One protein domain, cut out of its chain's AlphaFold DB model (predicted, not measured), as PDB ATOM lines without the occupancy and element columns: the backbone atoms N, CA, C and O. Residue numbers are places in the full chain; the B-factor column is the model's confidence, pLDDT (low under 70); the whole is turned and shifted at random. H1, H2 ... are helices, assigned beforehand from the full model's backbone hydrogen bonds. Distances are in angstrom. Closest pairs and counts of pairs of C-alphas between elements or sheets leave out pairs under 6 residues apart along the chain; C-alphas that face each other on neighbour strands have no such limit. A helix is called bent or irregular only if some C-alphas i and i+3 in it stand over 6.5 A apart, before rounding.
ATOM      1  N   THR A  60      99.651  35.976  58.652       64.69
ATOM      2  CA  THR A  60     100.700  36.956  58.327       64.69
ATOM      3  C   THR A  60     101.696  37.110  59.483       64.69
ATOM      4  O   THR A  60     101.364  36.851  60.634       64.69
ATOM      5  N   GLY A  61     102.944  37.500  59.196       74.12
ATOM      6  CA  GLY A  61     103.951  37.744  60.244       74.12
ATOM      7  C   GLY A  61     104.408  36.499  61.018       74.12
ATOM      8  O   GLY A  61     104.995  36.630  62.086       74.12
ATOM      9  N   ARG A  62     104.151  35.300  60.478       84.62
ATOM     10  CA  ARG A  62     104.474  34.011  61.101       84.62
ATOM     11  C   ARG A  62     105.927  33.949  61.581       84.62
ATOM     12  O   ARG A  62     106.841  34.291  60.825       84.62
ATOM     13  N   VAL A  63     106.119  33.444  62.795       91.31
ATOM     14  CA  VAL A  63     107.425  33.143  63.395       91.31
ATOM     15  C   VAL A  63     107.483  31.667  63.776       91.31
ATOM     16  O   VAL A  63     106.470  30.972  63.803       91.31
ATOM     17  N   TRP A  64     108.675  31.158  64.048       92.31
ATOM     18  CA  TRP A  64     108.825  29.785  64.496       92.31
ATOM     19  C   TRP A  64     108.378  29.619  65.949       92.31
ATOM     20  O   TRP A  64     108.756  30.395  66.822       92.31
ATOM     21  N   THR A  65     107.623  28.553  66.201       88.25
ATOM     22  CA  THR A  65     107.468  27.927  67.522       88.25
ATOM     23  C   THR A  65     108.116  26.551  67.476       88.25
ATOM     24  O   THR A  65     108.281  25.994  66.392       88.25
ATOM     25  N   ALA A  66     108.451  25.962  68.626       82.50
ATOM     26  CA  ALA A  66     109.049  24.626  68.658       82.50
ATOM     27  C   ALA A  66     108.178  23.560  67.948       82.50
ATOM     28  O   ALA A  66     108.704  22.773  67.157       82.50
ATOM     29  N   SER A  67     106.854  23.588  68.163       80.94
ATOM     30  CA  SER A  67     105.879  22.691  67.514       80.94
ATOM     31  C   SER A  67     105.922  22.833  65.988       80.94
ATOM     32  O   SER A  67     106.273  21.911  65.247       80.94
ATOM     33  N   THR A  68     105.661  24.044  65.499       87.00
ATOM     34  CA  THR A  68     105.605  24.318  64.060       87.00
ATOM     35  C   THR A  68     106.950  24.152  63.360       87.00
ATOM     36  O   THR A  68     106.976  23.793  62.181       87.00
ATOM     37  N   PHE A  69     108.059  24.374  64.069       90.06
ATOM     38  CA  PHE A  69     109.408  24.234  63.542       90.06
ATOM     39  C   PHE A  69     109.694  22.798  63.117       90.06
ATOM     40  O   PHE A  69     110.014  22.569  61.950       90.06
ATOM     41  N   THR A  70     109.520  21.823  64.012       87.06
ATOM     42  CA  THR A  70     109.816  20.419  63.681       87.06
ATOM     43  C   THR A  70     108.870  19.880  62.604       87.06
ATOM     44  O   THR A  70     109.295  19.202  61.664       87.06
ATOM     45  N   ARG A  71     107.582  20.243  62.677       87.06
ATOM     46  CA  ARG A  71     106.580  19.896  61.660       87.06
ATOM     47  C   ARG A  71     106.970  20.332  60.269       87.06
ATOM     48  O   ARG A  71     106.986  19.533  59.330       87.06
ATOM     49  N   ASP A  72     107.243  21.619  60.134       91.62
ATOM     50  CA  ASP A  72     107.366  22.228  58.825       91.62
ATOM     51  C   ASP A  72     108.746  21.915  58.223       91.62
ATOM     52  O   ASP A  72     108.837  21.747  57.011       91.62
ATOM     53  N   HIS A  73     109.791  21.700  59.038       93.06
ATOM     54  CA  HIS A  73     111.121  21.308  58.547       93.06
ATOM     55  C   HIS A  73     111.161  19.933  57.882       93.06
ATOM     56  O   HIS A  73     111.853  19.783  56.874       93.06
ATOM     57  N   CYS A  74     110.367  18.962  58.349       90.38
ATOM     58  CA  CYS A  74     110.197  17.696  57.622       90.38
ATOM     59  C   CYS A  74     109.650  17.950  56.213       90.38
ATOM     60  O   CYS A  74     110.147  17.412  55.222       90.38
ATOM     61  N   ARG A  75     108.633  18.818  56.115       92.12
ATOM     62  CA  ARG A  75     108.013  19.151  54.834       92.12
ATOM     63  C   ARG A  75     108.962  19.923  53.923       92.12
ATOM     64  O   ARG A  75     109.024  19.615  52.738       92.12
ATOM     65  N   PHE A  76     109.701  20.897  54.447       94.31
ATOM     66  CA  PHE A  76     110.641  21.676  53.643       94.31
ATOM     67  C   PHE A  76     111.772  20.819  53.087       94.31
ATOM     68  O   PHE A  76     112.113  20.977  51.918       94.31
ATOM     69  N   ALA A  77     112.314  19.889  53.883       94.75
ATOM     70  CA  ALA A  77     113.350  18.972  53.412       94.75
ATOM     71  C   ALA A  77     112.868  18.140  52.215       94.75
ATOM     72  O   ALA A  77     113.612  17.965  51.253       94.75
ATOM     73  N   TRP A  78     111.600  17.717  52.223       94.06
ATOM     74  CA  TRP A  78     110.990  17.004  51.100       94.06
ATOM     75  C   TRP A  78     110.841  17.859  49.831       94.06
ATOM     76  O   TRP A  78     110.926  17.353  48.715       94.06
ATOM     77  N   GLU A  79     110.625  19.167  49.978       96.56
ATOM     78  CA  GLU A  79     110.435  20.083  48.845       96.56
ATOM     79  C   GLU A  79     111.768  20.613  48.274       96.56
ATOM     80  O   GLU A  79     111.767  21.211  47.200       96.56
ATOM     81  N   LEU A  80     112.920  20.362  48.920       95.44
ATOM     82  CA  LEU A  80     114.232  20.868  48.476       95.44
ATOM     83  C   LEU A  80     114.599  20.438  47.052       95.44
ATOM     84  O   LEU A  80     115.058  21.265  46.263       95.44
ATOM     85  N   ALA A  81     114.385  19.166  46.708       96.44
ATOM     86  CA  ALA A  81     114.673  18.664  45.365       96.44
ATOM     87  C   ALA A  81     113.744  19.296  44.318       96.44
ATOM     88  O   ALA A  81     114.175  19.648  43.222       96.44
ATOM     89  N   GLY A  82     112.470  19.494  44.671       96.94
ATOM     90  CA  GLY A  82     111.513  20.191  43.819       96.94
ATOM     91  C   GLY A  82     111.870  21.664  43.624       96.94
ATOM     92  O   GLY A  82     111.721  22.179  42.517       96.94
ATOM     93  N   TYR A  83     112.408  22.311  44.662       96.88
ATOM     94  CA  TYR A  83     112.883  23.691  44.617       96.88
ATOM     95  C   TYR A  83     114.095  23.832  43.685       96.88
ATOM     96  O   TYR A  83     114.072  24.677  42.796       96.88
ATOM     97  N   LEU A  84     115.097  22.950  43.786       97.75
ATOM     98  CA  LEU A  84     116.213  22.927  42.830       97.75
ATOM     99  C   LEU A  84     115.730  22.624  41.403       97.75
ATOM    100  O   LEU A  84     116.167  23.242  40.431       97.75
ATOM    101  N   GLY A  85     114.780  21.694  41.277       97.38
ATOM    102  CA  GLY A  85     114.173  21.323  40.005       97.38
ATOM    103  C   GLY A  85     113.433  22.472  39.314       97.38
ATOM    104  O   GLY A  85     113.364  22.477  38.088       97.38
ATOM    105  N   ALA A  86     112.944  23.463  40.064       98.12
ATOM    106  CA  ALA A  86     112.343  24.672  39.504       98.12
ATOM    107  C   ALA A  86     113.344  25.523  38.702       98.12
ATOM    108  O   ALA A  86     112.917  26.280  37.835       98.12
ATOM    109  N   TYR A  87     114.649  25.369  38.948       97.75
ATOM    110  CA  TYR A  87     115.708  26.077  38.228       97.75
ATOM    111  C   TYR A  87     116.339  25.237  37.116       97.75
ATOM    112  O   TYR A  87     116.596  25.752  36.034       97.75
ATOM    113  N   LEU A  88     116.609  23.953  37.378       96.62
ATOM    114  CA  LEU A  88     117.511  23.161  36.528       96.62
ATOM    115  C   LEU A  88     116.857  21.987  35.800       96.62
ATOM    116  O   LEU A  88     117.387  21.536  34.788       96.62
ATOM    117  N   ALA A  89     115.756  21.435  36.314       95.44
ATOM    118  CA  ALA A  89     115.293  20.134  35.845       95.44
ATOM    119  C   ALA A  89     114.476  20.256  34.541       95.44
ATOM    120  O   ALA A  89     113.457  20.955  34.525       95.44
ATOM    121  N   PRO A  90     114.845  19.546  33.456       94.06
ATOM    122  CA  PRO A  90     114.073  19.543  32.215       94.06
ATOM    123  C   PRO A  90     112.601  19.180  32.453       94.06
ATOM    124  O   PRO A  90     112.281  18.288  33.236       94.06
ATOM    125  N   GLY A  91     111.681  19.916  31.822       93.44
ATOM    126  CA  GLY A  91     110.231  19.738  32.003       93.44
ATOM    127  C   GLY A  91     109.664  20.230  33.347       93.44
ATOM    128  O   GLY A  91     108.444  20.246  33.523       93.44
ATOM    129  N   ARG A  92     110.517  20.663  34.283       97.06
ATOM    130  CA  ARG A  92     110.140  21.226  35.594       97.06
ATOM    131  C   ARG A  92     110.612  22.663  35.785       97.06
ATOM    132  O   ARG A  92     109.986  23.383  36.563       97.06
ATOM    133  N   ALA A  93     111.696  23.039  35.112       98.00
ATOM    134  CA  ALA A  93     112.285  24.359  35.189       98.00
ATOM    135  C   ALA A  93     111.271  25.425  34.759       98.00
ATOM    136  O   ALA A  93     110.497  25.246  33.809       98.00
ATOM    137  N   LEU A  94     111.272  26.518  35.508       98.25
ATOM    138  CA  LEU A  94     110.440  27.689  35.294       98.25
ATOM    139  C   LEU A  94     111.336  28.825  34.797       98.25
ATOM    140  O   LEU A  94     112.527  28.870  35.103       98.25
ATOM    141  N   ASP A  95     110.775  29.740  34.017       97.56
ATOM    142  CA  ASP A  95     111.491  30.952  33.644       97.56
ATOM    143  C   ASP A  95     111.629  31.896  34.852       97.56
ATOM    144  O   ASP A  95     110.831  31.858  35.795       97.56
ATOM    145  N   ALA A  96     112.638  32.765  34.810       97.38
ATOM    146  CA  ALA A  96     112.949  33.689  35.898       97.38
ATOM    147  C   ALA A  96     111.754  34.573  36.300       97.38
ATOM    148  O   ALA A  96     111.544  34.808  37.489       97.38
ATOM    149  N   LYS A  97     110.932  35.011  35.335       97.88
ATOM    150  CA  LYS A  97     109.773  35.869  35.617       97.88
ATOM    151  C   LYS A  97     108.703  35.115  36.390       97.88
ATOM    152  O   LYS A  97     108.166  35.646  37.360       97.88
ATOM    153  N   THR A  98     108.424  33.867  36.016       98.44
ATOM    154  CA  THR A  98     107.503  33.004  36.766       98.44
ATOM    155  C   THR A  98     108.001  32.766  38.191       98.44
ATOM    156  O   THR A  98     107.214  32.866  39.134       98.44
ATOM    157  N   ILE A  99     109.297  32.478  38.364       98.50
ATOM    158  CA  ILE A  99     109.894  32.237  39.687       98.50
ATOM    159  C   ILE A  99     109.716  33.465  40.577       98.50
ATOM    160  O   ILE A  99     109.113  33.358  41.645       98.50
ATOM    161  N   GLU A 100     110.163  34.636  40.128       98.19
ATOM    162  CA  GLU A 100     110.093  35.842  40.952       98.19
ATOM    163  C   GLU A 100     108.655  36.343  41.135       98.19
ATOM    164  O   GLU A 100     108.317  36.834  42.209       98.19
ATOM    165  N   SER A 101     107.749  36.107  40.178       98.56
ATOM    166  CA  SER A 101     106.314  36.373  40.370       98.56
ATOM    167  C   SER A 101     105.731  35.550  41.521       98.56
ATOM    168  O   SER A 101     105.003  36.085  42.361       98.56
ATOM    169  N   VAL A 102     106.076  34.259  41.603       98.44
ATOM    170  CA  VAL A 102     105.670  33.385  42.715       98.44
ATOM    171  C   VAL A 102     106.272  33.881  44.027       98.44
ATOM    172  O   VAL A 102     105.548  34.000  45.019       98.44
ATOM    173  N   MET A 103     107.567  34.209  44.035       97.75
ATOM    174  CA  MET A 103     108.263  34.650  45.243       97.75
ATOM    175  C   MET A 103     107.723  35.989  45.770       97.75
ATOM    176  O   MET A 103     107.338  36.108  46.934       97.75
ATOM    177  N   CYS A 104     107.600  36.999  44.914       97.62
ATOM    178  CA  CYS A 104     107.047  38.293  45.302       97.62
ATOM    179  C   CYS A 104     105.591  38.178  45.778       97.62
ATOM    180  O   CYS A 104     105.244  38.766  46.802       97.62
ATOM    181  N   THR A 105     104.759  37.370  45.112       97.69
ATOM    182  CA  THR A 105     103.355  37.142  45.515       97.69
ATOM    183  C   THR A 105     103.248  36.480  46.886       97.69
ATOM    184  O   THR A 105     102.482  36.900  47.750       97.69
ATOM    185  N   MET A 106     104.041  35.440  47.125       96.12
ATOM    186  CA  MET A 106     104.072  34.741  48.409       96.12
ATOM    187  C   MET A 106     104.484  35.659  49.569       96.12
ATOM    188  O   MET A 106     103.999  35.491  50.695       96.12
ATOM    189  N   ASN A 107     105.382  36.611  49.302       94.88
ATOM    190  CA  ASN A 107     105.872  37.568  50.287       94.88
ATOM    191  C   ASN A 107     104.953  38.795  50.456       94.88
ATOM    192  O   ASN A 107     104.918  39.361  51.544       94.88
ATOM    193  N   SER A 108     104.169  39.186  49.445       93.62
ATOM    194  CA  SER A 108     103.244  40.330  49.553       93.62
ATOM    195  C   SER A 108     102.111  40.085  50.555       93.62
ATOM    196  O   SER A 108     101.648  41.013  51.211       93.62
ATOM    197  N   ILE A 109     101.695  38.828  50.715       89.50
ATOM    198  CA  ILE A 109     100.657  38.433  51.676       89.50
ATOM    199  C   ILE A 109     101.254  38.290  53.079       89.50
ATOM    200  O   ILE A 109     100.657  38.723  54.059       89.50
ATOM    201  N   ASN A 110     102.454  37.715  53.177       70.69
ATOM    202  CA  ASN A 110     103.124  37.436  54.441       70.69
ATOM    203  C   ASN A 110     104.479  38.139  54.459       70.69
ATOM    204  O   ASN A 110     105.512  37.512  54.225       70.69
ATOM    205  N   ALA A 111     104.434  39.444  54.731       86.12
ATOM    206  CA  ALA A 111     105.569  40.347  54.622       86.12
ATOM    207  C   ALA A 111     106.770  39.892  55.466       86.12
ATOM    208  O   ALA A 111     106.690  39.788  56.692       86.12
ATOM    209  N   CYS A 112     107.898  39.663  54.796       91.31
ATOM    210  CA  CYS A 112     109.217  39.516  55.397       91.31
ATOM    211  C   CYS A 112     110.176  40.510  54.724       91.31
ATOM    212  O   CYS A 112     110.427  40.385  53.523       91.31
ATOM    213  N   PRO A 113     110.770  41.469  55.463       91.44
ATOM    214  CA  PRO A 113     111.668  42.467  54.880       91.44
ATOM    215  C   PRO A 113     112.869  41.878  54.125       91.44
ATOM    216  O   PRO A 113     113.285  42.437  53.113       91.44
ATOM    217  N   TYR A 114     113.406  40.738  54.580       90.88
ATOM    218  CA  TYR A 114     114.506  40.054  53.888       90.88
ATOM    219  C   TYR A 114     114.081  39.552  52.509       90.88
ATOM    220  O   TYR A 114     114.778  39.780  51.524       90.88
ATOM    221  N   CYS A 115     112.919  38.902  52.440       93.88
ATOM    222  CA  CYS A 115     112.366  38.382  51.197       93.88
ATOM    223  C   CYS A 115     111.923  39.518  50.266       93.88
ATOM    224  O   CYS A 115     112.130  39.405  49.063       93.88
ATOM    225  N   THR A 116     111.382  40.619  50.807       93.69
ATOM    226  CA  THR A 116     111.046  41.823  50.025       93.69
ATOM    227  C   THR A 116     112.282  42.394  49.350       93.69
ATOM    228  O   THR A 116     112.229  42.693  48.163       93.69
ATOM    229  N   GLY A 117     113.385  42.529  50.092       93.19
ATOM    230  CA  GLY A 117     114.649  42.990  49.531       93.19
ATOM    231  C   GLY A 117     115.145  42.047  48.441       93.19
ATOM    232  O   GLY A 117     115.215  42.432  47.281       93.19
ATOM    233  N   LEU A 118     115.412  40.790  48.801       94.88
ATOM    234  CA  LEU A 118     116.020  39.827  47.888       94.88
ATOM    235  C   LEU A 118     115.179  39.605  46.623       94.88
ATOM    236  O   LEU A 118     115.662  39.837  45.521       94.88
ATOM    237  N   HIS A 119     113.922  39.182  46.767       96.81
ATOM    238  CA  HIS A 119     113.086  38.847  45.612       96.81
ATOM    239  C   HIS A 119     112.585  40.082  44.866       96.81
ATOM    240  O   HIS A 119     112.375  40.009  43.664       96.81
ATOM    241  N   GLY A 120     112.451  41.235  45.530       96.19
ATOM    242  CA  GLY A 120     112.160  42.492  44.838       96.19
ATOM    243  C   GLY A 120     113.277  42.878  43.868       96.19
ATOM    244  O   GLY A 120     113.009  43.203  42.711       96.19
ATOM    245  N   GLU A 121     114.536  42.771  44.305       97.19
ATOM    246  CA  GLU A 121     115.682  43.044  43.435       97.19
ATOM    247  C   GLU A 121     115.856  41.974  42.352       97.19
ATOM    248  O   GLU A 121     116.096  42.320  41.197       97.19
ATOM    249  N   LEU A 122     115.659  40.689  42.669       96.75
ATOM    250  CA  LEU A 122     115.700  39.622  41.661       96.75
ATOM    251  C   LEU A 122     114.585  39.773  40.614       96.75
ATOM    252  O   LEU A 122     114.860  39.645  39.421       96.75
ATOM    253  N   ALA A 123     113.362  40.129  41.020       97.31
ATOM    254  CA  ALA A 123     112.250  40.415  40.112       97.31
ATOM    255  C   ALA A 123     112.576  41.579  39.168       97.31
ATOM    256  O   ALA A 123     112.361  41.470  37.957       97.31
ATOM    257  N   ARG A 124     113.152  42.665  39.706       97.31
ATOM    258  CA  ARG A 124     113.616  43.818  38.921       97.31
ATOM    259  C   ARG A 124     114.689  43.406  37.915       97.31
ATOM    260  O   ARG A 124     114.595  43.759  36.741       97.31
ATOM    261  N   MET A 125     115.689  42.645  38.357       97.38
ATOM    262  CA  MET A 125     116.771  42.156  37.498       97.38
ATOM    263  C   MET A 125     116.264  41.188  36.415       97.38
ATOM    264  O   MET A 125     116.821  41.153  35.324       97.38
ATOM    265  N   ALA A 126     115.188  40.444  36.675       96.88
ATOM    266  CA  ALA A 126     114.515  39.594  35.693       96.88
ATOM    267  C   ALA A 126     113.493  40.348  34.810       96.88
ATOM    268  O   ALA A 126     112.841  39.731  33.965       96.88
ATOM    269  N   SER A 127     113.329  41.665  35.005       96.56
ATOM    270  CA  SER A 127     112.307  42.492  34.339       96.56
ATOM    271  C   SER A 127     110.909  41.871  34.451       96.56
ATOM    272  O   SER A 127     110.203  41.664  33.456       96.56
ATOM    273  N   THR A 128     110.563  41.486  35.679       96.44
ATOM    274  CA  THR A 128     109.310  40.809  36.010       96.44
ATOM    275  C   THR A 128     108.228  41.830  36.323       96.44
ATOM    276  O   THR A 128     108.376  42.636  37.239       96.44
ATOM    277  N   GLU A 129     107.114  41.732  35.608       96.12
ATOM    278  CA  GLU A 129     105.854  42.377  35.960       96.12
ATOM    279  C   GLU A 129     104.891  41.282  36.413       96.12
ATOM    280  O   GLU A 129     104.709  40.281  35.717       96.12
ATOM    281  N   ILE A 130     104.333  41.427  37.615       97.12
ATOM    282  CA  ILE A 130     103.494  40.386  38.209       97.12
ATOM    283  C   ILE A 130     102.104  40.471  37.587       97.12
ATOM    284  O   ILE A 130     101.349  41.398  37.876       97.12
ATOM    285  N   ASP A 131     101.755  39.469  36.787       97.56
ATOM    286  CA  ASP A 131     100.391  39.270  36.309       97.56
ATOM    287  C   ASP A 131      99.549  38.561  37.394       97.56
ATOM    288  O   ASP A 131      99.788  37.380  37.684       97.56
ATOM    289  N   PRO A 132      98.557  39.237  38.008       97.06
ATOM    290  CA  PRO A 132      97.744  38.660  39.076       97.06
ATOM    291  C   PRO A 132      96.868  37.485  38.620       97.06
ATOM    292  O   PRO A 132      96.420  36.716  39.475       97.06
ATOM    293  N   VAL A 133      96.609  37.332  37.313       97.94
ATOM    294  CA  VAL A 133      95.796  36.227  36.779       97.94
ATOM    295  C   VAL A 133      96.632  35.044  36.290       97.94
ATOM    296  O   VAL A 133      96.068  33.988  35.988       97.94
ATOM    297  N   ALA A 134      97.963  35.160  36.276       98.44
ATOM    298  CA  ALA A 134      98.834  34.057  35.897       98.44
ATOM    299  C   ALA A 134      98.610  32.843  36.829       98.44
ATOM    300  O   ALA A 134      98.621  33.000  38.056       98.44
ATOM    301  N   PRO A 135      98.474  31.606  36.303       98.62
ATOM    302  CA  PRO A 135      98.129  30.429  37.109       98.62
ATOM    303  C   PRO A 135      99.036  30.213  38.328       98.62
ATOM    304  O   PRO A 135      98.564  29.883  39.418       98.62
ATOM    305  N   ALA A 136     100.345  30.435  38.164       98.69
ATOM    306  CA  ALA A 136     101.323  30.307  39.241       98.69
ATOM    307  C   ALA A 136     101.120  31.359  40.349       98.69
ATOM    308  O   ALA A 136     101.239  31.025  41.528       98.69
ATOM    309  N   VAL A 137     100.761  32.595  39.985       98.69
ATOM    310  CA  VAL A 137     100.482  33.708  40.909       98.69
ATOM    311  C   VAL A 137      99.167  33.484  41.657       98.69
ATOM    312  O   VAL A 137      99.112  33.657  42.878       98.69
ATOM    313  N   VAL A 138      98.127  33.008  40.967       98.62
ATOM    314  CA  VAL A 138      96.847  32.632  41.588       98.62
ATOM    315  C   VAL A 138      97.060  31.536  42.632       98.62
ATOM    316  O   VAL A 138      96.617  31.662  43.777       98.62
ATOM    317  N   TYR A 139      97.791  30.477  42.276       98.75
ATOM    318  CA  TYR A 139      98.112  29.416  43.224       98.75
ATOM    319  C   TYR A 139      98.971  29.918  44.391       98.75
ATOM    320  O   TYR A 139      98.634  29.639  45.540       98.75
ATOM    321  N   ALA A 140     100.031  30.688  44.126       98.31
ATOM    322  CA  ALA A 140     100.884  31.279  45.160       98.31
ATOM    323  C   ALA A 140     100.076  32.141  46.145       98.31
ATOM    324  O   ALA A 140     100.272  32.057  47.357       98.31
ATOM    325  N   THR A 141      99.101  32.900  45.642       97.62
ATOM    326  CA  THR A 141      98.175  33.699  46.453       97.62
ATOM    327  C   THR A 141      97.354  32.825  47.400       97.62
ATOM    328  O   THR A 141      97.265  33.112  48.597       97.62
ATOM    329  N   VAL A 142      96.750  31.745  46.889       97.00
ATOM    330  CA  VAL A 142      95.983  30.805  47.721       97.00
ATOM    331  C   VAL A 142      96.900  30.112  48.723       97.00
ATOM    332  O   VAL A 142      96.597  30.079  49.914       97.00
ATOM    333  N   PHE A 143      98.052  29.617  48.272       96.38
ATOM    334  CA  PHE A 143      99.028  28.950  49.121       96.38
ATOM    335  C   PHE A 143      99.476  29.848  50.276       96.38
ATOM    336  O   PHE A 143      99.535  29.390  51.416       96.38
ATOM    337  N   ALA A 144      99.770  31.123  50.013       94.69
ATOM    338  CA  ALA A 144     100.210  32.069  51.033       94.69
ATOM    339  C   ALA A 144      99.135  32.348  52.094       94.69
ATOM    340  O   ALA A 144      99.483  32.492  53.267       94.69
ATOM    341  N   LYS A 145      97.856  32.406  51.689       92.88
ATOM    342  CA  LYS A 145      96.699  32.613  52.581       92.88
ATOM    343  C   LYS A 145      96.366  31.376  53.415       92.88
ATOM    344  O   LYS A 145      95.918  31.509  54.550       92.88
ATOM    345  N   GLU A 146      96.587  30.193  52.852       91.94
ATOM    346  CA  GLU A 146      96.268  28.900  53.472       91.94
ATOM    347  C   GLU A 146      97.501  28.208  54.079       91.94
ATOM    348  O   GLU A 146      97.433  27.078  54.560       91.94
ATOM    349  N   THR A 147      98.663  28.861  54.046       91.25
ATOM    350  CA  THR A 147      99.938  28.325  54.554       91.25
ATOM    351  C   THR A 147     100.282  26.945  53.967       91.25
ATOM    352  O   THR A 147     100.805  26.067  54.659       91.25
ATOM    353  N   GLY A 148      99.937  26.741  52.694       91.75
ATOM    354  CA  GLY A 148     100.143  25.491  51.961       91.75
ATOM    355  C   GLY A 148      99.261  24.310  52.375       91.75
ATOM    356  O   GLY A 148      99.573  23.173  52.016       91.75
ATOM    357  N   ARG A 149      98.193  24.543  53.149       90.94
ATOM    358  CA  ARG A 149      97.330  23.497  53.728       90.94
ATOM    359  C   ARG A 149      95.855  23.706  53.370       90.94
ATOM    360  O   ARG A 149      95.496  24.629  52.651       90.94
ATOM    361  N   GLY A 150      94.993  22.796  53.822       91.19
ATOM    362  CA  GLY A 150      93.545  22.906  53.632       91.19
ATOM    363  C   GLY A 150      93.033  22.528  52.234       91.19
ATOM    364  O   GLY A 150      93.789  22.275  51.292       91.19
ATOM    365  N   ALA A 151      91.706  22.433  52.112       94.88
ATOM    366  CA  ALA A 151      91.031  22.024  50.876       94.88
ATOM    367  C   ALA A 151      91.214  23.040  49.740       94.88
ATOM    368  O   ALA A 151      91.440  22.651  48.596       94.88
ATOM    369  N   ARG A 152      91.205  24.338  50.067       95.62
ATOM    370  CA  ARG A 152      91.380  25.423  49.090       95.62
ATOM    371  C   ARG A 152      92.741  25.371  48.404       95.62
ATOM    372  O   ARG A 152      92.807  25.495  47.186       95.62
ATOM    373  N   CYS A 153      93.816  25.124  49.157       95.75
ATOM    374  CA  CYS A 153      95.153  24.991  48.577       95.75
ATOM    375  C   CYS A 153      95.273  23.755  47.672       95.75
ATOM    376  O   CYS A 153      95.932  23.828  46.637       95.75
ATOM    377  N   ARG A 154      94.622  22.634  48.026       97.75
ATOM    378  CA  ARG A 154      94.592  21.427  47.178       97.75
ATOM    379  C   ARG A 154      93.865  21.682  45.859       97.75
ATOM    380  O   ARG A 154      94.441  21.434  44.806       97.75
ATOM    381  N   ALA A 155      92.673  22.276  45.913       98.19
ATOM    382  CA  ALA A 155      91.911  22.633  44.716       98.19
ATOM    383  C   ALA A 155      92.677  23.617  43.811       98.19
ATOM    384  O   ALA A 155      92.722  23.445  42.594       98.19
ATOM    385  N   ALA A 156      93.346  24.618  44.395       98.50
ATOM    386  CA  ALA A 156      94.181  25.548  43.637       98.50
ATOM    387  C   ALA A 156      95.399  24.858  42.993       98.50
ATOM    388  O   ALA A 156      95.771  25.199  41.872       98.50
ATOM    389  N   PHE A 157      96.010  23.877  43.669       98.62
ATOM    390  CA  PHE A 157      97.106  23.090  43.097       98.62
ATOM    391  C   PHE A 157      96.639  22.240  41.911       98.62
ATOM    392  O   PHE A 157      97.327  22.172  40.896       98.62
ATOM    393  N   GLU A 158      95.463  21.618  42.011       98.62
ATOM    394  CA  GLU A 158      94.866  20.857  40.909       98.62
ATOM    395  C   GLU A 158      94.572  21.751  39.699       98.62
ATOM    396  O   GLU A 158      94.879  21.375  38.568       98.62
ATOM    397  N   ALA A 159      94.035  22.954  39.926       98.62
ATOM    398  CA  ALA A 159      93.812  23.937  38.868       98.62
ATOM    399  C   ALA A 159      95.130  24.371  38.200       98.62
ATOM    400  O   ALA A 159      95.223  24.392  36.972       98.62
ATOM    401  N   LEU A 160      96.173  24.637  38.994       98.75
ATOM    402  CA  LEU A 160      97.510  24.934  38.480       98.75
ATOM    403  C   LEU A 160      98.052  23.775  37.634       98.75
ATOM    404  O   LEU A 160      98.503  23.994  36.513       98.75
ATOM    405  N   ALA A 161      97.985  22.541  38.141       98.62
ATOM    406  CA  ALA A 161      98.482  21.356  37.445       98.62
ATOM    407  C   ALA A 161      97.774  21.114  36.106       98.62
ATOM    408  O   ALA A 161      98.435  20.740  35.139       98.62
ATOM    409  N   LYS A 162      96.464  21.382  36.025       98.69
ATOM    410  CA  LYS A 162      95.711  21.339  34.761       98.69
ATOM    411  C   LYS A 162      96.177  22.404  33.766       98.69
ATOM    412  O   LYS A 162      96.179  22.145  32.571       98.69
ATOM    413  N   SER A 163      96.572  23.579  34.252       98.56
ATOM    414  CA  SER A 163      96.961  24.708  33.403       98.56
ATOM    415  C   SER A 163      98.403  24.624  32.891       98.56
ATOM    416  O   SER A 163      98.640  24.880  31.715       98.56
ATOM    417  N   VAL A 164      99.367  24.266  33.747       98.06
ATOM    418  CA  VAL A 164     100.807  24.311  33.402       98.06
ATOM    419  C   VAL A 164     101.481  22.935  33.348       98.06
ATOM    420  O   VAL A 164     102.681  22.844  33.084       98.06
ATOM    421  N   GLY A 165     100.728  21.866  33.613       98.25
ATOM    422  CA  GLY A 165     101.240  20.508  33.768       98.25
ATOM    423  C   GLY A 165     101.712  20.206  35.195       98.25
ATOM    424  O   GLY A 165     102.194  21.074  35.929       98.25
ATOM    425  N   SER A 166     101.606  18.936  35.595       97.81
ATOM    426  CA  SER A 166     101.926  18.461  36.951       97.81
ATOM    427  C   SER A 166     103.377  18.738  37.365       97.81
ATOM    428  O   SER A 166     103.631  19.135  38.503       97.81
ATOM    429  N   SER A 167     104.323  18.590  36.436       97.69
ATOM    430  CA  SER A 167     105.754  18.816  36.665       97.69
ATOM    431  C   SER A 167     106.068  20.262  37.056       97.69
ATOM    432  O   SER A 167     106.694  20.494  38.093       97.69
ATOM    433  N   LYS A 168     105.589  21.241  36.278       98.31
ATOM    434  CA  LYS A 168     105.780  22.670  36.573       98.31
ATOM    435  C   LYS A 168     104.973  23.110  37.792       98.31
ATOM    436  O   LYS A 168     105.483  23.866  38.614       98.31
ATOM    437  N   ALA A 169     103.758  22.587  37.971       98.56
ATOM    438  CA  ALA A 169     102.962  22.859  39.165       98.56
ATOM    439  C   ALA A 169     103.686  22.415  40.446       98.56
ATOM    440  O   ALA A 169     103.723  23.155  41.430       98.56
ATOM    441  N   ALA A 170     104.329  21.243  40.428       98.25
ATOM    442  CA  ALA A 170     105.141  20.772  41.546       98.25
ATOM    443  C   ALA A 170     106.330  21.708  41.843       98.25
ATOM    444  O   ALA A 170     106.604  21.966  43.016       98.25
ATOM    445  N   SER A 171     106.994  22.255  40.817       98.50
ATOM    446  CA  SER A 171     108.038  23.279  40.985       98.50
ATOM    447  C   SER A 171     107.495  24.542  41.652       98.50
ATOM    448  O   SER A 171     108.045  24.977  42.661       98.50
ATOM    449  N   VAL A 172     106.366  25.080  41.176       98.75
ATOM    450  CA  VAL A 172     105.716  26.257  41.784       98.75
ATOM    451  C   VAL A 172     105.367  26.000  43.254       98.75
ATOM    452  O   VAL A 172     105.642  26.836  44.114       98.75
ATOM    453  N   ARG A 173     104.811  24.826  43.580       98.50
ATOM    454  CA  ARG A 173     104.548  24.436  44.975       98.50
ATOM    455  C   ARG A 173     105.823  24.382  45.809       98.50
ATOM    456  O   ARG A 173     105.799  24.838  46.950       98.50
ATOM    457  N   SER A 174     106.906  23.853  45.253       98.38
ATOM    458  CA  SER A 174     108.192  23.776  45.951       98.38
ATOM    459  C   SER A 174     108.735  25.176  46.258       98.38
ATOM    460  O   SER A 174     109.156  25.420  47.383       98.38
ATOM    461  N   LEU A 175     108.635  26.121  45.310       98.19
ATOM    462  CA  LEU A 175     108.987  27.534  45.526       98.19
ATOM    463  C   LEU A 175     108.137  28.168  46.637       98.19
ATOM    464  O   LEU A 175     108.666  28.846  47.516       98.19
ATOM    465  N   CYS A 176     106.829  27.897  46.653       98.00
ATOM    466  CA  CYS A 176     105.936  28.394  47.702       98.00
ATOM    467  C   CYS A 176     106.326  27.862  49.094       98.00
ATOM    468  O   CYS A 176     106.347  28.620  50.065       98.00
ATOM    469  N   TRP A 177     106.681  26.577  49.211       97.25
ATOM    470  CA  TRP A 177     107.204  26.020  50.465       97.25
ATOM    471  C   TRP A 177     108.563  26.621  50.840       97.25
ATOM    472  O   TRP A 177     108.751  27.002  51.996       97.25
ATOM    473  N   ALA A 178     109.481  26.765  49.880       96.06
ATOM    474  CA  ALA A 178     110.799  27.357  50.100       96.06
ATOM    475  C   ALA A 178     110.693  28.787  50.647       96.06
ATOM    476  O   ALA A 178     111.373  29.136  51.614       96.06
ATOM    477  N   LEU A 179     109.788  29.597  50.097       96.38
ATOM    478  CA  LEU A 179     109.587  30.956  50.579       96.38
ATOM    479  C   LEU A 179     108.775  31.026  51.873       96.38
ATOM    480  O   LEU A 179     109.009  31.910  52.693       96.38
ATOM    481  N   LEU A 180     107.851  30.086  52.110       95.31
ATOM    482  CA  LEU A 180     107.193  29.958  53.412       95.31
ATOM    483  C   LEU A 180     108.213  29.684  54.526       95.31
ATOM    484  O   LEU A 180     108.107  30.280  55.599       95.31
ATOM    485  N   TRP A 181     109.220  28.850  54.266       95.69
ATOM    486  CA  TRP A 181     110.358  28.708  55.171       95.69
ATOM    487  C   TRP A 181     111.124  30.030  55.303       95.69
ATOM    488  O   TRP A 181     111.289  30.528  56.416       95.69
ATOM    489  N   GLY A 182     111.521  30.638  54.178       95.25
ATOM    490  CA  GLY A 182     112.354  31.844  54.164       95.25
ATOM    491  C   GLY A 182     111.741  33.000  54.953       95.25
ATOM    492  O   GLY A 182     112.407  33.610  55.788       95.25
ATOM    493  N   LYS A 183     110.441  33.251  54.773       93.31
ATOM    494  CA  LYS A 183     109.729  34.312  55.496       93.31
ATOM    495  C   LYS A 183     109.562  34.006  56.984       93.31
ATOM    496  O   LYS A 183     109.781  34.892  57.802       93.31
ATOM    497  N   THR A 184     109.229  32.763  57.348       94.75
ATOM    498  CA  THR A 184     109.018  32.384  58.758       94.75
ATOM    499  C   THR A 184     110.334  32.474  59.531       94.75
ATOM    500  O   THR A 184     110.391  33.037  60.627       94.75
ATOM    501  N   THR A 185     111.428  32.007  58.923       95.44
ATOM    502  CA  THR A 185     112.771  32.130  59.497       95.44
ATOM    503  C   THR A 185     113.203  33.592  59.568       95.44
ATOM    504  O   THR A 185     113.597  34.047  60.638       95.44
ATOM    505  N   GLY A 186     113.044  34.368  58.492       95.19
ATOM    506  CA  GLY A 186     113.422  35.783  58.465       95.19
ATOM    507  C   GLY A 186     112.674  36.640  59.487       95.19
ATOM    508  O   GLY A 186     113.285  37.472  60.157       95.19
ATOM    509  N   ASN A 187     111.375  36.405  59.674       94.69
ATOM    510  CA  ASN A 187     110.580  37.083  60.700       94.69
ATOM    511  C   ASN A 187     111.004  36.686  62.119       94.69
ATOM    512  O   ASN A 187     111.076  37.545  62.997       94.69
ATOM    513  N   SER A 188     111.366  35.419  62.334       95.25
ATOM    514  CA  SER A 188     111.906  34.956  63.621       95.25
ATOM    515  C   SER A 188     113.234  35.646  63.942       95.25
ATOM    516  O   SER A 188     113.414  36.177  65.035       95.25
ATOM    517  N   ILE A 189     114.138  35.741  62.960       96.31
ATOM    518  CA  ILE A 189     115.410  36.464  63.102       96.31
ATOM    519  C   ILE A 189     115.180  37.953  63.367       96.31
ATOM    520  O   ILE A 189     115.807  38.516  64.263       96.31
ATOM    521  N   ASN A 190     114.261  38.596  62.642       94.50
ATOM    522  CA  ASN A 190     113.921  40.003  62.872       94.50
ATOM    523  C   ASN A 190     113.330  40.242  64.265       94.50
ATOM    524  O   ASN A 190     113.649  41.255  64.885       94.50
ATOM    525  N   THR A 191     112.521  39.311  64.771       94.56
ATOM    526  CA  THR A 191     111.963  39.375  66.129       94.56
ATOM    527  C   THR A 191     113.083  39.381  67.166       94.56
ATOM    528  O   THR A 191     113.145  40.275  68.011       94.56
ATOM    529  N   VAL A 192     114.034  38.449  67.050       96.06
ATOM    530  CA  VAL A 192     115.193  38.377  67.950       96.06
ATOM    531  C   VAL A 192     116.093  39.608  67.812       96.06
ATOM    532  O   VAL A 192     116.469  40.213  68.816       96.06
ATOM    533  N   ARG A 193     116.372  40.062  66.583       94.62
ATOM    534  CA  ARG A 193     117.123  41.304  66.331       94.62
ATOM    535  C   ARG A 193     116.447  42.514  66.982       94.62
ATOM    536  O   ARG A 193     117.128  43.350  67.565       94.62
ATOM    537  N   GLY A 194     115.119  42.600  66.911       94.75
ATOM    538  CA  GLY A 194     114.335  43.647  67.564       94.75
ATOM    539  C   GLY A 194     114.514  43.651  69.083       94.75
ATOM    540  O   GLY A 194     114.664  44.721  69.675       94.75
ATOM    541  N   LYS A 195     114.583  42.472  69.717       95.88
ATOM    542  CA  LYS A 195     114.887  42.338  71.154       95.88
ATOM    543  C   LYS A 195     116.299  42.823  71.489       95.88
ATOM    544  O   LYS A 195     116.451  43.541  72.473       95.88
ATOM    545  N   PHE A 196     117.298  42.507  70.659       94.94
ATOM    546  CA  PHE A 196     118.662  43.027  70.824       94.94
ATOM    547  C   PHE A 196     118.717  44.554  70.722       94.94
ATOM    548  O   PHE A 196     119.234  45.206  71.622       94.94
ATOM    549  N   VAL A 197     118.136  45.131  69.667       95.25
ATOM    550  CA  VAL A 197     118.151  46.588  69.432       95.25
ATOM    551  C   VAL A 197     117.382  47.350  70.513       95.25
ATOM    552  O   VAL A 197     117.805  48.422  70.926       95.25
ATOM    553  N   SER A 198     116.270  46.796  71.000       96.25
ATOM    554  CA  SER A 198     115.476  47.401  72.082       96.25
ATOM    555  C   SER A 198     115.978  47.068  73.490       96.25
ATOM    556  O   SER A 198     115.324  47.441  74.462       96.25
ATOM    557  N   LEU A 199     117.104  46.350  73.615       95.62
ATOM    558  CA  LEU A 199     117.682  45.879  74.882       95.62
ATOM    559  C   LEU A 199     116.719  45.031  75.744       95.62
ATOM    560  O   LEU A 199     116.921  44.857  76.945       95.62
ATOM    561  N   LYS A 200     115.688  44.428  75.140       95.69
ATOM    562  CA  LYS A 200     114.701  43.555  75.807       95.69
ATOM    563  C   LYS A 200     115.175  42.099  75.898       95.69
ATOM    564  O   LYS A 200     114.404  41.169  75.652       95.69
ATOM    565  N   LEU A 201     116.444  41.889  76.251       94.94
ATOM    566  CA  LEU A 201     117.090  40.567  76.240       94.94
ATOM    567  C   LEU A 201     116.455  39.565  77.214       94.94
ATOM    568  O   LEU A 201     116.451  38.372  76.946       94.94
ATOM    569  N   HIS A 202     115.846  40.046  78.299       95.31
ATOM    570  CA  HIS A 202     115.129  39.211  79.269       95.31
ATOM    571  C   HIS A 202     113.900  38.493  78.679       95.31
ATOM    572  O   HIS A 202     113.417  37.530  79.260       95.31
ATOM    573  N   THR A 203     113.384  38.946  77.529       94.25
ATOM    574  CA  THR A 203     112.245  38.313  76.834       94.25
ATOM    575  C   THR A 203     112.669  37.226  75.846       94.25
ATOM    576  O   THR A 203     111.835  36.694  75.112       94.25
ATOM    577  N   LEU A 204     113.970  36.949  75.743       94.69
ATOM    578  CA  LEU A 204     114.531  36.057  74.743       94.69
ATOM    579  C   LEU A 204     114.445  34.613  75.242       94.69
ATOM    580  O   LEU A 204     115.027  34.246  76.260       94.69
ATOM    581  N   THR A 205     113.672  33.798  74.533       93.81
ATOM    582  CA  THR A 205     113.490  32.388  74.886       93.81
ATOM    583  C   THR A 205     114.689  31.558  74.421       93.81
ATOM    584  O   THR A 205     115.334  31.907  73.429       93.81
ATOM    585  N   PRO A 206     114.987  30.408  75.051       93.38
ATOM    586  CA  PRO A 206     116.105  29.585  74.597       93.38
ATOM    587  C   PRO A 206     115.907  29.039  73.170       93.38
ATOM    588  O   PRO A 206     116.876  28.902  72.425       93.38
ATOM    589  N   PHE A 207     114.659  28.803  72.745       91.50
ATOM    590  CA  PHE A 207     114.346  28.436  71.359       91.50
ATOM    591  C   PHE A 207     114.724  29.554  70.376       91.50
ATOM    592  O   PHE A 207     115.381  29.296  69.369       91.50
ATOM    593  N   GLU A 208     114.370  30.802  70.688       93.88
ATOM    594  CA  GLU A 208     114.765  31.968  69.895       93.88
ATOM    595  C   GLU A 208     116.289  32.141  69.829       93.88
ATOM    596  O   GLU A 208     116.804  32.453  68.754       93.88
ATOM    597  N   SER A 209     117.015  31.889  70.927       93.94
ATOM    598  CA  SER A 209     118.488  31.885  70.932       93.94
ATOM    599  C   SER A 209     119.047  30.882  69.932       93.94
ATOM    600  O   SER A 209     119.883  31.241  69.104       93.94
ATOM    601  N   ILE A 210     118.581  29.630  69.990       91.88
ATOM    602  CA  ILE A 210     119.056  28.561  69.103       91.88
ATOM    603  C   ILE A 210     118.742  28.921  67.651       91.88
ATOM    604  O   ILE A 210     119.629  28.895  66.804       91.88
ATOM    605  N   MET A 211     117.509  29.348  67.378       93.06
ATOM    606  CA  MET A 211     117.085  29.799  66.054       93.06
ATOM    607  C   MET A 211     117.961  30.924  65.506       93.06
ATOM    608  O   MET A 211     118.369  30.885  64.343       93.06
ATOM    609  N   PHE A 212     118.266  31.921  66.337       94.75
ATOM    610  CA  PHE A 212     119.101  33.047  65.945       94.75
ATOM    611  C   PHE A 212     120.555  32.643  65.711       94.75
ATOM    612  O   PHE A 212     121.147  33.073  64.725       94.75
ATOM    613  N   LEU A 213     121.122  31.779  66.551       93.00
ATOM    614  CA  LEU A 213     122.478  31.267  66.356       93.00
ATOM    615  C   LEU A 213     122.586  30.400  65.093       93.00
ATOM    616  O   LEU A 213     123.570  30.507  64.366       93.00
ATOM    617  N   SER A 214     121.569  29.585  64.802       91.19
ATOM    618  CA  SER A 214     121.558  28.700  63.633       91.19
ATOM    619  C   SER A 214     121.298  29.432  62.315       91.19
ATOM    620  O   SER A 214     121.944  29.120  61.321       91.19
ATOM    621  N   TYR A 215     120.371  30.396  62.275       94.81
ATOM    622  CA  TYR A 215     119.958  31.052  61.022       94.81
ATOM    623  C   TYR A 215     120.375  32.520  60.900       94.81
ATOM    624  O   TYR A 215     120.389  33.056  59.793       94.81
ATOM    625  N   GLY A 216     120.741  33.189  61.991       94.44
ATOM    626  CA  GLY A 216     121.189  34.584  61.980       94.44
ATOM    627  C   GLY A 216     122.339  34.843  61.000       94.44
ATOM    628  O   GLY A 216     122.208  35.755  60.180       94.44
ATOM    629  N   PRO A 217     123.415  34.027  60.988       92.62
ATOM    630  CA  PRO A 217     124.504  34.177  60.021       92.62
ATOM    631  C   PRO A 217     124.035  34.086  58.563       92.62
ATOM    632  O   PRO A 217     124.448  34.891  57.731       92.62
ATOM    633  N   LEU A 218     123.120  33.161  58.253       91.12
ATOM    634  CA  LEU A 218     122.548  33.025  56.913       91.12
ATOM    635  C   LEU A 218     121.806  34.299  56.487       91.12
ATOM    636  O   LEU A 218     122.032  34.821  55.397       91.12
ATOM    637  N   PHE A 219     120.947  34.831  57.358       91.81
ATOM    638  CA  PHE A 219     120.177  36.043  57.066       91.81
ATOM    639  C   PHE A 219     121.038  37.313  57.033       91.81
ATOM    640  O   PHE A 219     120.696  38.261  56.324       91.81
ATOM    641  N   LEU A 220     122.179  37.329  57.730       91.25
ATOM    642  CA  LEU A 220     123.189  38.376  57.581       91.25
ATOM    643  C   LEU A 220     123.808  38.349  56.177       91.25
ATOM    644  O   LEU A 220     123.843  39.382  55.511       91.25
ATOM    645  N   VAL A 221     124.230  37.173  55.703       89.94
ATOM    646  CA  VAL A 221     124.784  37.004  54.347       89.94
ATOM    647  C   VAL A 221     123.759  37.391  53.281       89.94
ATOM    648  O   VAL A 221     124.096  38.130  52.359       89.94
ATOM    649  N   ILE A 222     122.495  36.979  53.435       89.50
ATOM    650  CA  ILE A 222     121.401  37.401  52.543       89.50
ATOM    651  C   ILE A 222     121.246  38.927  52.551       89.50
ATOM    652  O   ILE A 222     121.070  39.528  51.496       89.50
ATOM    653  N   GLY A 223     121.339  39.568  53.720       89.25
ATOM    654  CA  GLY A 223     121.286  41.026  53.838       89.25
ATOM    655  C   GLY A 223     122.413  41.731  53.076       89.25
ATOM    656  O   GLY A 223     122.153  42.708  52.371       89.25
ATOM    657  N   ILE A 224     123.641  41.214  53.168       90.50
ATOM    658  CA  ILE A 224     124.802  41.727  52.422       90.50
ATOM    659  C   ILE A 224     124.594  41.534  50.918       90.50
ATOM    660  O   ILE A 224     124.734  42.485  50.152       90.50
ATOM    661  N   PHE A 225     124.199  40.331  50.493       90.25
ATOM    662  CA  PHE A 225     123.942  40.037  49.085       90.25
ATOM    663  C   PHE A 225     122.848  40.941  48.507       90.25
ATOM    664  O   PHE A 225     123.034  41.533  47.448       90.25
ATOM    665  N   ASN A 226     121.751  41.136  49.245       91.19
ATOM    666  CA  ASN A 226     120.686  42.063  48.875       91.19
ATOM    667  C   ASN A 226     121.212  43.497  48.669       91.19
ATOM    668  O   ASN A 226     120.874  44.160  47.690       91.19
ATOM    669  N   ALA A 227     122.089  43.974  49.558       91.06
ATOM    670  CA  ALA A 227     122.711  45.288  49.409       91.06
ATOM    671  C   ALA A 227     123.584  45.388  48.144       91.06
ATOM    672  O   ALA A 227     123.590  46.435  47.494       91.06
ATOM    673  N   MET A 228     124.275  44.307  47.765       91.69
ATOM    674  CA  MET A 228     125.102  44.253  46.554       91.69
ATOM    675  C   MET A 228     124.265  44.291  45.268       91.69
ATOM    676  O   MET A 228     124.624  44.996  44.325       91.69
ATOM    677  N   ILE A 229     123.141  43.569  45.218       93.50
ATOM    678  CA  ILE A 229     122.331  43.446  43.992       93.50
ATOM    679  C   ILE A 229     121.363  44.612  43.761       93.50
ATOM    680  O   ILE A 229     120.832  44.755  42.661       93.50
ATOM    681  N   LYS A 230     121.181  45.498  44.747       94.00
ATOM    682  CA  LYS A 230     120.256  46.645  44.674       94.00
ATOM    683  C   LYS A 230     120.466  47.561  43.460       94.00
ATOM    684  O   LYS A 230     119.549  48.240  43.014       94.00
ATOM    685  N   ARG A 231     121.691  47.611  42.930       91.88
ATOM    686  CA  ARG A 231     122.047  48.403  41.738       91.88
ATOM    687  C   ARG A 231     122.444  47.550  40.535       91.88
ATOM    688  O   ARG A 231     122.903  48.093  39.536       91.88
ATOM    689  N   ALA A 232     122.300  46.229  40.619       93.75
ATOM    690  CA  ALA A 232     122.638  45.351  39.509       93.75
ATOM    691  C   ALA A 232     121.673  45.591  38.330       93.75
ATOM    692  O   ALA A 232     120.483  45.811  38.564       93.75
ATOM    693  N   PRO A 233     122.138  45.570  37.073       95.94
ATOM    694  CA  PRO A 233     121.273  45.756  35.910       95.94
ATOM    695  C   PRO A 233     120.332  44.559  35.707       95.94
ATOM    696  O   PRO A 233     120.383  43.571  36.444       95.94
ATOM    697  N   ALA A 234     119.474  44.641  34.689       96.12
ATOM    698  CA  ALA A 234     118.743  43.472  34.221       96.12
ATOM    699  C   ALA A 234     119.719  42.370  33.772       96.12
ATOM    700  O   ALA A 234     120.779  42.662  33.214       96.12
ATOM    701  N   ILE A 235     119.363  41.113  34.024       95.06
ATOM    702  CA  ILE A 235     120.209  39.952  33.743       95.06
ATOM    703  C   ILE A 235     119.500  38.966  32.815       95.06
ATOM    704  O   ILE A 235     118.273  38.844  32.851       95.06
ATOM    705  N   PRO A 236     120.250  38.217  31.993       95.44
ATOM    706  CA  PRO A 236     119.665  37.158  31.187       95.44
ATOM    707  C   PRO A 236     119.146  36.013  32.070       95.44
ATOM    708  O   PRO A 236     119.671  35.744  33.153       95.44
ATOM    709  N   GLY A 237     118.140  35.291  31.568       93.25
ATOM    710  CA  GLY A 237     117.451  34.240  32.326       93.25
ATOM    711  C   GLY A 237     118.378  33.150  32.874       93.25
ATOM    712  O   GLY A 237     118.240  32.769  34.030       93.25
ATOM    713  N   TRP A 238     119.379  32.712  32.104       94.69
ATOM    714  CA  TRP A 238     120.341  31.702  32.566       94.69
ATOM    715  C   TRP A 238     121.144  32.168  33.791       94.69
ATOM    716  O   TRP A 238     121.433  31.367  34.677       94.69
ATOM    717  N   PHE A 239     121.474  33.461  33.875       95.38
ATOM    718  CA  PHE A 239     122.208  34.009  35.014       95.38
ATOM    719  C   PHE A 239     121.303  34.093  36.248       95.38
ATOM    720  O   PHE A 239     121.736  33.768  37.352       95.38
ATOM    721  N   SER A 240     120.022  34.428  36.059       94.69
ATOM    722  CA  SER A 240     119.015  34.375  37.128       94.69
ATOM    723  C   SER A 240     118.857  32.951  37.674       94.69
ATOM    724  O   SER A 240     118.875  32.753  38.889       94.69
ATOM    725  N   THR A 241     118.828  31.946  36.793       94.75
ATOM    726  CA  THR A 241     118.831  30.530  37.180       94.75
ATOM    727  C   THR A 241     120.044  30.180  38.043       94.75
ATOM    728  O   THR A 241     119.881  29.548  39.086       94.75
ATOM    729  N   LEU A 242     121.252  30.609  37.657       95.56
ATOM    730  CA  LEU A 242     122.466  30.352  38.442       95.56
ATOM    731  C   LEU A 242     122.417  31.000  39.828       95.56
ATOM    732  O   LEU A 242     122.796  30.354  40.804       95.56
ATOM    733  N   ILE A 243     121.915  32.235  39.934       94.62
ATOM    734  CA  ILE A 243     121.706  32.891  41.232       94.62
ATOM    735  C   ILE A 243     120.741  32.065  42.089       94.62
ATOM    736  O   ILE A 243     121.039  31.797  43.250       94.62
ATOM    737  N   GLY A 244     119.623  31.609  41.520       94.69
ATOM    738  CA  GLY A 244     118.655  30.768  42.225       94.69
ATOM    739  C   GLY A 244     119.259  29.465  42.757       94.69
ATOM    740  O   GLY A 244     119.081  29.127  43.928       94.69
ATOM    741  N   VAL A 245     120.052  28.770  41.939       95.50
ATOM    742  CA  VAL A 245     120.782  27.555  42.345       95.50
ATOM    743  C   VAL A 245     121.807  27.855  43.437       95.50
ATOM    744  O   VAL A 245     121.934  27.098  44.399       95.50
ATOM    745  N   PHE A 246     122.525  28.971  43.325       94.44
ATOM    746  CA  PHE A 246     123.495  29.373  44.336       94.44
ATOM    747  C   PHE A 246     122.823  29.689  45.677       94.44
ATOM    748  O   PHE A 246     123.315  29.264  46.717       94.44
ATOM    749  N   LEU A 247     121.670  30.368  45.663       92.19
ATOM    750  CA  LEU A 247     120.870  30.651  46.861       92.19
ATOM    751  C   LEU A 247     120.215  29.390  47.446       92.19
ATOM    752  O   LEU A 247     120.009  29.309  48.659       92.19
ATOM    753  N   TRP A 248     119.934  28.384  46.613       94.94
ATOM    754  CA  TRP A 248     119.427  27.087  47.060       94.94
ATOM    755  C   TRP A 248     120.429  26.348  47.957       94.94
ATOM    756  O   TRP A 248     120.021  25.768  48.960       94.94
ATOM    757  N   LEU A 249     121.731  26.395  47.651       93.06
ATOM    758  CA  LEU A 249     122.772  25.663  48.391       93.06
ATOM    759  C   LEU A 249     122.781  25.941  49.907       93.06
ATOM    760  O   LEU A 249     122.643  24.989  50.682       93.06
ATOM    761  N   PRO A 250     122.913  27.196  50.379       90.19
ATOM    762  CA  PRO A 250     122.916  27.470  51.810       90.19
ATOM    763  C   PRO A 250     121.557  27.167  52.451       90.19
ATOM    764  O   PRO A 250     121.513  26.724  53.598       90.19
ATOM    765  N   GLN A 251     120.450  27.338  51.722       91.81
ATOM    766  CA  GLN A 251     119.122  26.969  52.206       91.81
ATOM    767  C   GLN A 251     119.008  25.450  52.420       91.81
ATOM    768  O   GLN A 251     118.595  25.014  53.494       91.81
ATOM    769  N   ALA A 252     119.437  24.640  51.451       93.81
ATOM    770  CA  ALA A 252     119.464  23.185  51.556       93.81
ATOM    771  C   ALA A 252     120.378  22.711  52.693       93.81
ATOM    772  O   ALA A 252     119.978  21.847  53.473       93.81
ATOM    773  N   ALA A 253     121.553  23.331  52.846       92.75
ATOM    774  CA  ALA A 253     122.509  23.011  53.905       92.75
ATOM    775  C   ALA A 253     121.935  23.197  55.320       92.75
ATOM    776  O   ALA A 253     122.332  22.470  56.226       92.75
ATOM    777  N   HIS A 254     120.988  24.122  55.516       91.50
ATOM    778  CA  HIS A 254     120.328  24.294  56.813       91.50
ATOM    779  C   HIS A 254     119.024  23.495  56.932       91.50
ATOM    780  O   HIS A 254     118.751  22.917  57.982       91.50
ATOM    781  N   ILE A 255     118.199  23.453  55.882       93.81
ATOM    782  CA  ILE A 255     116.900  22.768  55.927       93.81
ATOM    783  C   ILE A 255     117.082  21.256  56.031       93.81
ATOM    784  O   ILE A 255     116.375  20.624  56.811       93.81
ATOM    785  N   PHE A 256     117.997  20.665  55.258       94.56
ATOM    786  CA  PHE A 256     118.094  19.211  55.153       94.56
ATOM    787  C   PHE A 256     118.483  18.535  56.481       94.56
ATOM    788  O   PHE A 256     117.738  17.652  56.913       94.56
ATOM    789  N   PRO A 257     119.549  18.960  57.197       93.25
ATOM    790  CA  PRO A 257     119.896  18.348  58.479       93.25
ATOM    791  C   PRO A 257     118.776  18.502  59.511       93.25
ATOM    792  O   PRO A 257     118.397  17.533  60.164       93.25
ATOM    793  N   ILE A 258     118.191  19.698  59.615       92.56
ATOM    794  CA  ILE A 258     117.123  19.991  60.580       92.56
ATOM    795  C   ILE A 258     115.843  19.222  60.241       92.56
ATOM    796  O   ILE A 258     115.150  18.754  61.143       92.56
ATOM    797  N   GLY A 259     115.537  19.039  58.958       93.25
ATOM    798  CA  GLY A 259     114.433  18.201  58.508       93.25
ATOM    799  C   GLY A 259     114.624  16.735  58.886       93.25
ATOM    800  O   GLY A 259     113.684  16.122  59.384       93.25
ATOM    801  N   LEU A 260     115.839  16.194  58.737       92.56
ATOM    802  CA  LEU A 260     116.152  14.824  59.155       92.56
ATOM    803  C   LEU A 260     116.036  14.651  60.675       92.56
ATOM    804  O   LEU A 260     115.426  13.694  61.143       92.56
ATOM    805  N   ILE A 261     116.561  15.606  61.444       90.88
ATOM    806  CA  ILE A 261     116.421  15.629  62.905       90.88
ATOM    807  C   ILE A 261     114.942  15.672  63.288       90.88
ATOM    808  O   ILE A 261     114.486  14.879  64.102       90.88
ATOM    809  N   SER A 262     114.172  16.561  62.665       90.00
ATOM    810  CA  SER A 262     112.742  16.695  62.935       90.00
ATOM    811  C   SER A 262     111.974  15.413  62.611       90.00
ATOM    812  O   SER A 262     111.059  15.046  63.348       90.00
ATOM    813  N   LEU A 263     112.366  14.706  61.547       88.88
ATOM    814  CA  LEU A 263     111.792  13.416  61.177       88.88
ATOM    815  C   LEU A 263     112.093  12.353  62.237       88.88
ATOM    816  O   LEU A 263     111.182  11.651  62.664       88.88
ATOM    817  N   ILE A 264     113.342  12.279  62.704       88.50
ATOM    818  CA  ILE A 264     113.769  11.381  63.788       88.50
ATOM    819  C   ILE A 264     112.973  11.667  65.066       88.50
ATOM    820  O   ILE A 264     112.394  10.747  65.641       88.50
ATOM    821  N   LEU A 265     112.873  12.934  65.483       85.62
ATOM    822  CA  LEU A 265     112.104  13.333  66.668       85.62
ATOM    823  C   LEU A 265     110.633  12.901  66.558       85.62
ATOM    824  O   LEU A 265     110.052  12.407  67.522       85.62
ATOM    825  N   ARG A 266     110.038  13.041  65.372       81.50
ATOM    826  CA  ARG A 266     108.631  12.701  65.123       81.50
ATOM    827  C   ARG A 266     108.363  11.204  65.045       81.50
ATOM    828  O   ARG A 266     107.346  10.760  65.558       81.50
ATOM    829  N   LEU A 267     109.235  10.440  64.394       84.88
ATOM    830  CA  LEU A 267     109.035   9.001  64.216       84.88
ATOM    831  C   LEU A 267     109.435   8.204  65.453       84.88
ATOM    832  O   LEU A 267     108.799   7.202  65.758       84.88
ATOM    833  N   ILE A 268     110.494   8.631  66.140       81.94
ATOM    834  CA  ILE A 268     111.076   7.860  67.236       81.94
ATOM    835  C   ILE A 268     110.605   8.406  68.573       81.94
ATOM    836  O   ILE A 268     110.153   7.623  69.385       81.94
ATOM    837  N   ILE A 269     110.661   9.714  68.831       73.19
ATOM    838  CA  ILE A 269     110.435  10.235  70.191       73.19
ATOM    839  C   ILE A 269     108.950  10.485  70.475       73.19
ATOM    840  O   ILE A 269     108.460  10.117  71.543       73.19
ATOM    841  N   ALA A 270     108.217  11.074  69.526       75.31
ATOM    842  CA  ALA A 270     106.811  11.436  69.731       75.31
ATOM    843  C   ALA A 270     105.916  10.267  70.205       75.31
ATOM    844  O   ALA A 270     105.144  10.484  71.143       75.31
TER     845      ALA A 270
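Overview. This is residues 60 to 270 of the 277 residues of the protein "Hypothetical protein" of Haptolina brevifila (UniProt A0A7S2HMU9). The long helix H6 runs through the middle of an all-helix body, with two helical hairpins, H2 with H3 and H4 with H5, on one side of it and the long helix H8 with the bent helix H1 on the other. The bent helix H7 packs on the later part of H6 with its first arm and on H3 with its second. The printed part has 211 residues with eight named helices, H1 to H8 in chain order, and no named strand. It is compact, with a radius of gyration of the C-alphas of 16.9 A, and spans 49 by 44 by 26 A.

Arrangement. H1, residues 66 to 88, was assigned as one helix by its hydrogen bonds but is bent: C-alphas 78 and 81 are 7.0 A apart, and its arms H1a, residues 66 to 78, and H1b, residues 81 to 88, stand at a steep tilt of 49 degrees. H1a touches residues 252 to 266 alone of H8, residues 237 to 270, the closest C-alphas being those of Cys 74 and Gly 259 at 4.4 A. H1b touches the hub H6, residues 166 to 197, about perpendicular at 74 degrees, closest at the C-alphas of Ala 86 and Ser 171, 4.8 A. H2, residues 96 to 109, and H3, residues 113 to 125, form a hairpin, closest at the C-alphas of Glu 100 and Ala 123, 5.1 A. H4, residues 135 to 146, and H5, residues 150 to 164, form another, at a shallow tilt of 10 degrees, with the C-alphas of Tyr 139 and Ala 156 closest at 5.5 A. H6 touches these four helices, for instance H5 at the C-alphas of Ala 161 and Ala 169, 5.0 A. H7, residues 206 to 229, assigned as one helix by its hydrogen bonds, is bent too, with C-alphas 214 and 217 7.2 A apart. Its arm H7a, residues 206 to 214, touches H6, closest at the C-alphas of Ile 189 and Phe 212, 5.8 A. Its arm H7b, residues 217 to 229, touches H3, closest at the C-alphas of Leu 118 and Asn 226, 5.3 A. In H3, H4, H5, H6, H7a and H7b every O i to N i+4 pair is within hydrogen-bond range; the counts are 8 of 9 in H1a, 3 of 4 in H1b, 9 of 10 in H2 and 25 of 30 in H8.

Along the chain. H1a begins at C-alpha 66, (109.049, 24.626, 68.658). H6 measures 45.9 A from first to last C-alpha, H8 45.1 A and H5 21.5 A. H8 has a kink of 39 degrees near residue 252 and ends at C-alpha 270, (106.811, 11.436, 69.731).

Size, cuts and confidence. The C-alphas farthest apart, those of Lys 162 and Leu 199, are 51.9 A apart. The printed part has no cut and no long link. The mean pLDDT of the printed part is 93.9, and residue 60 alone is under 70.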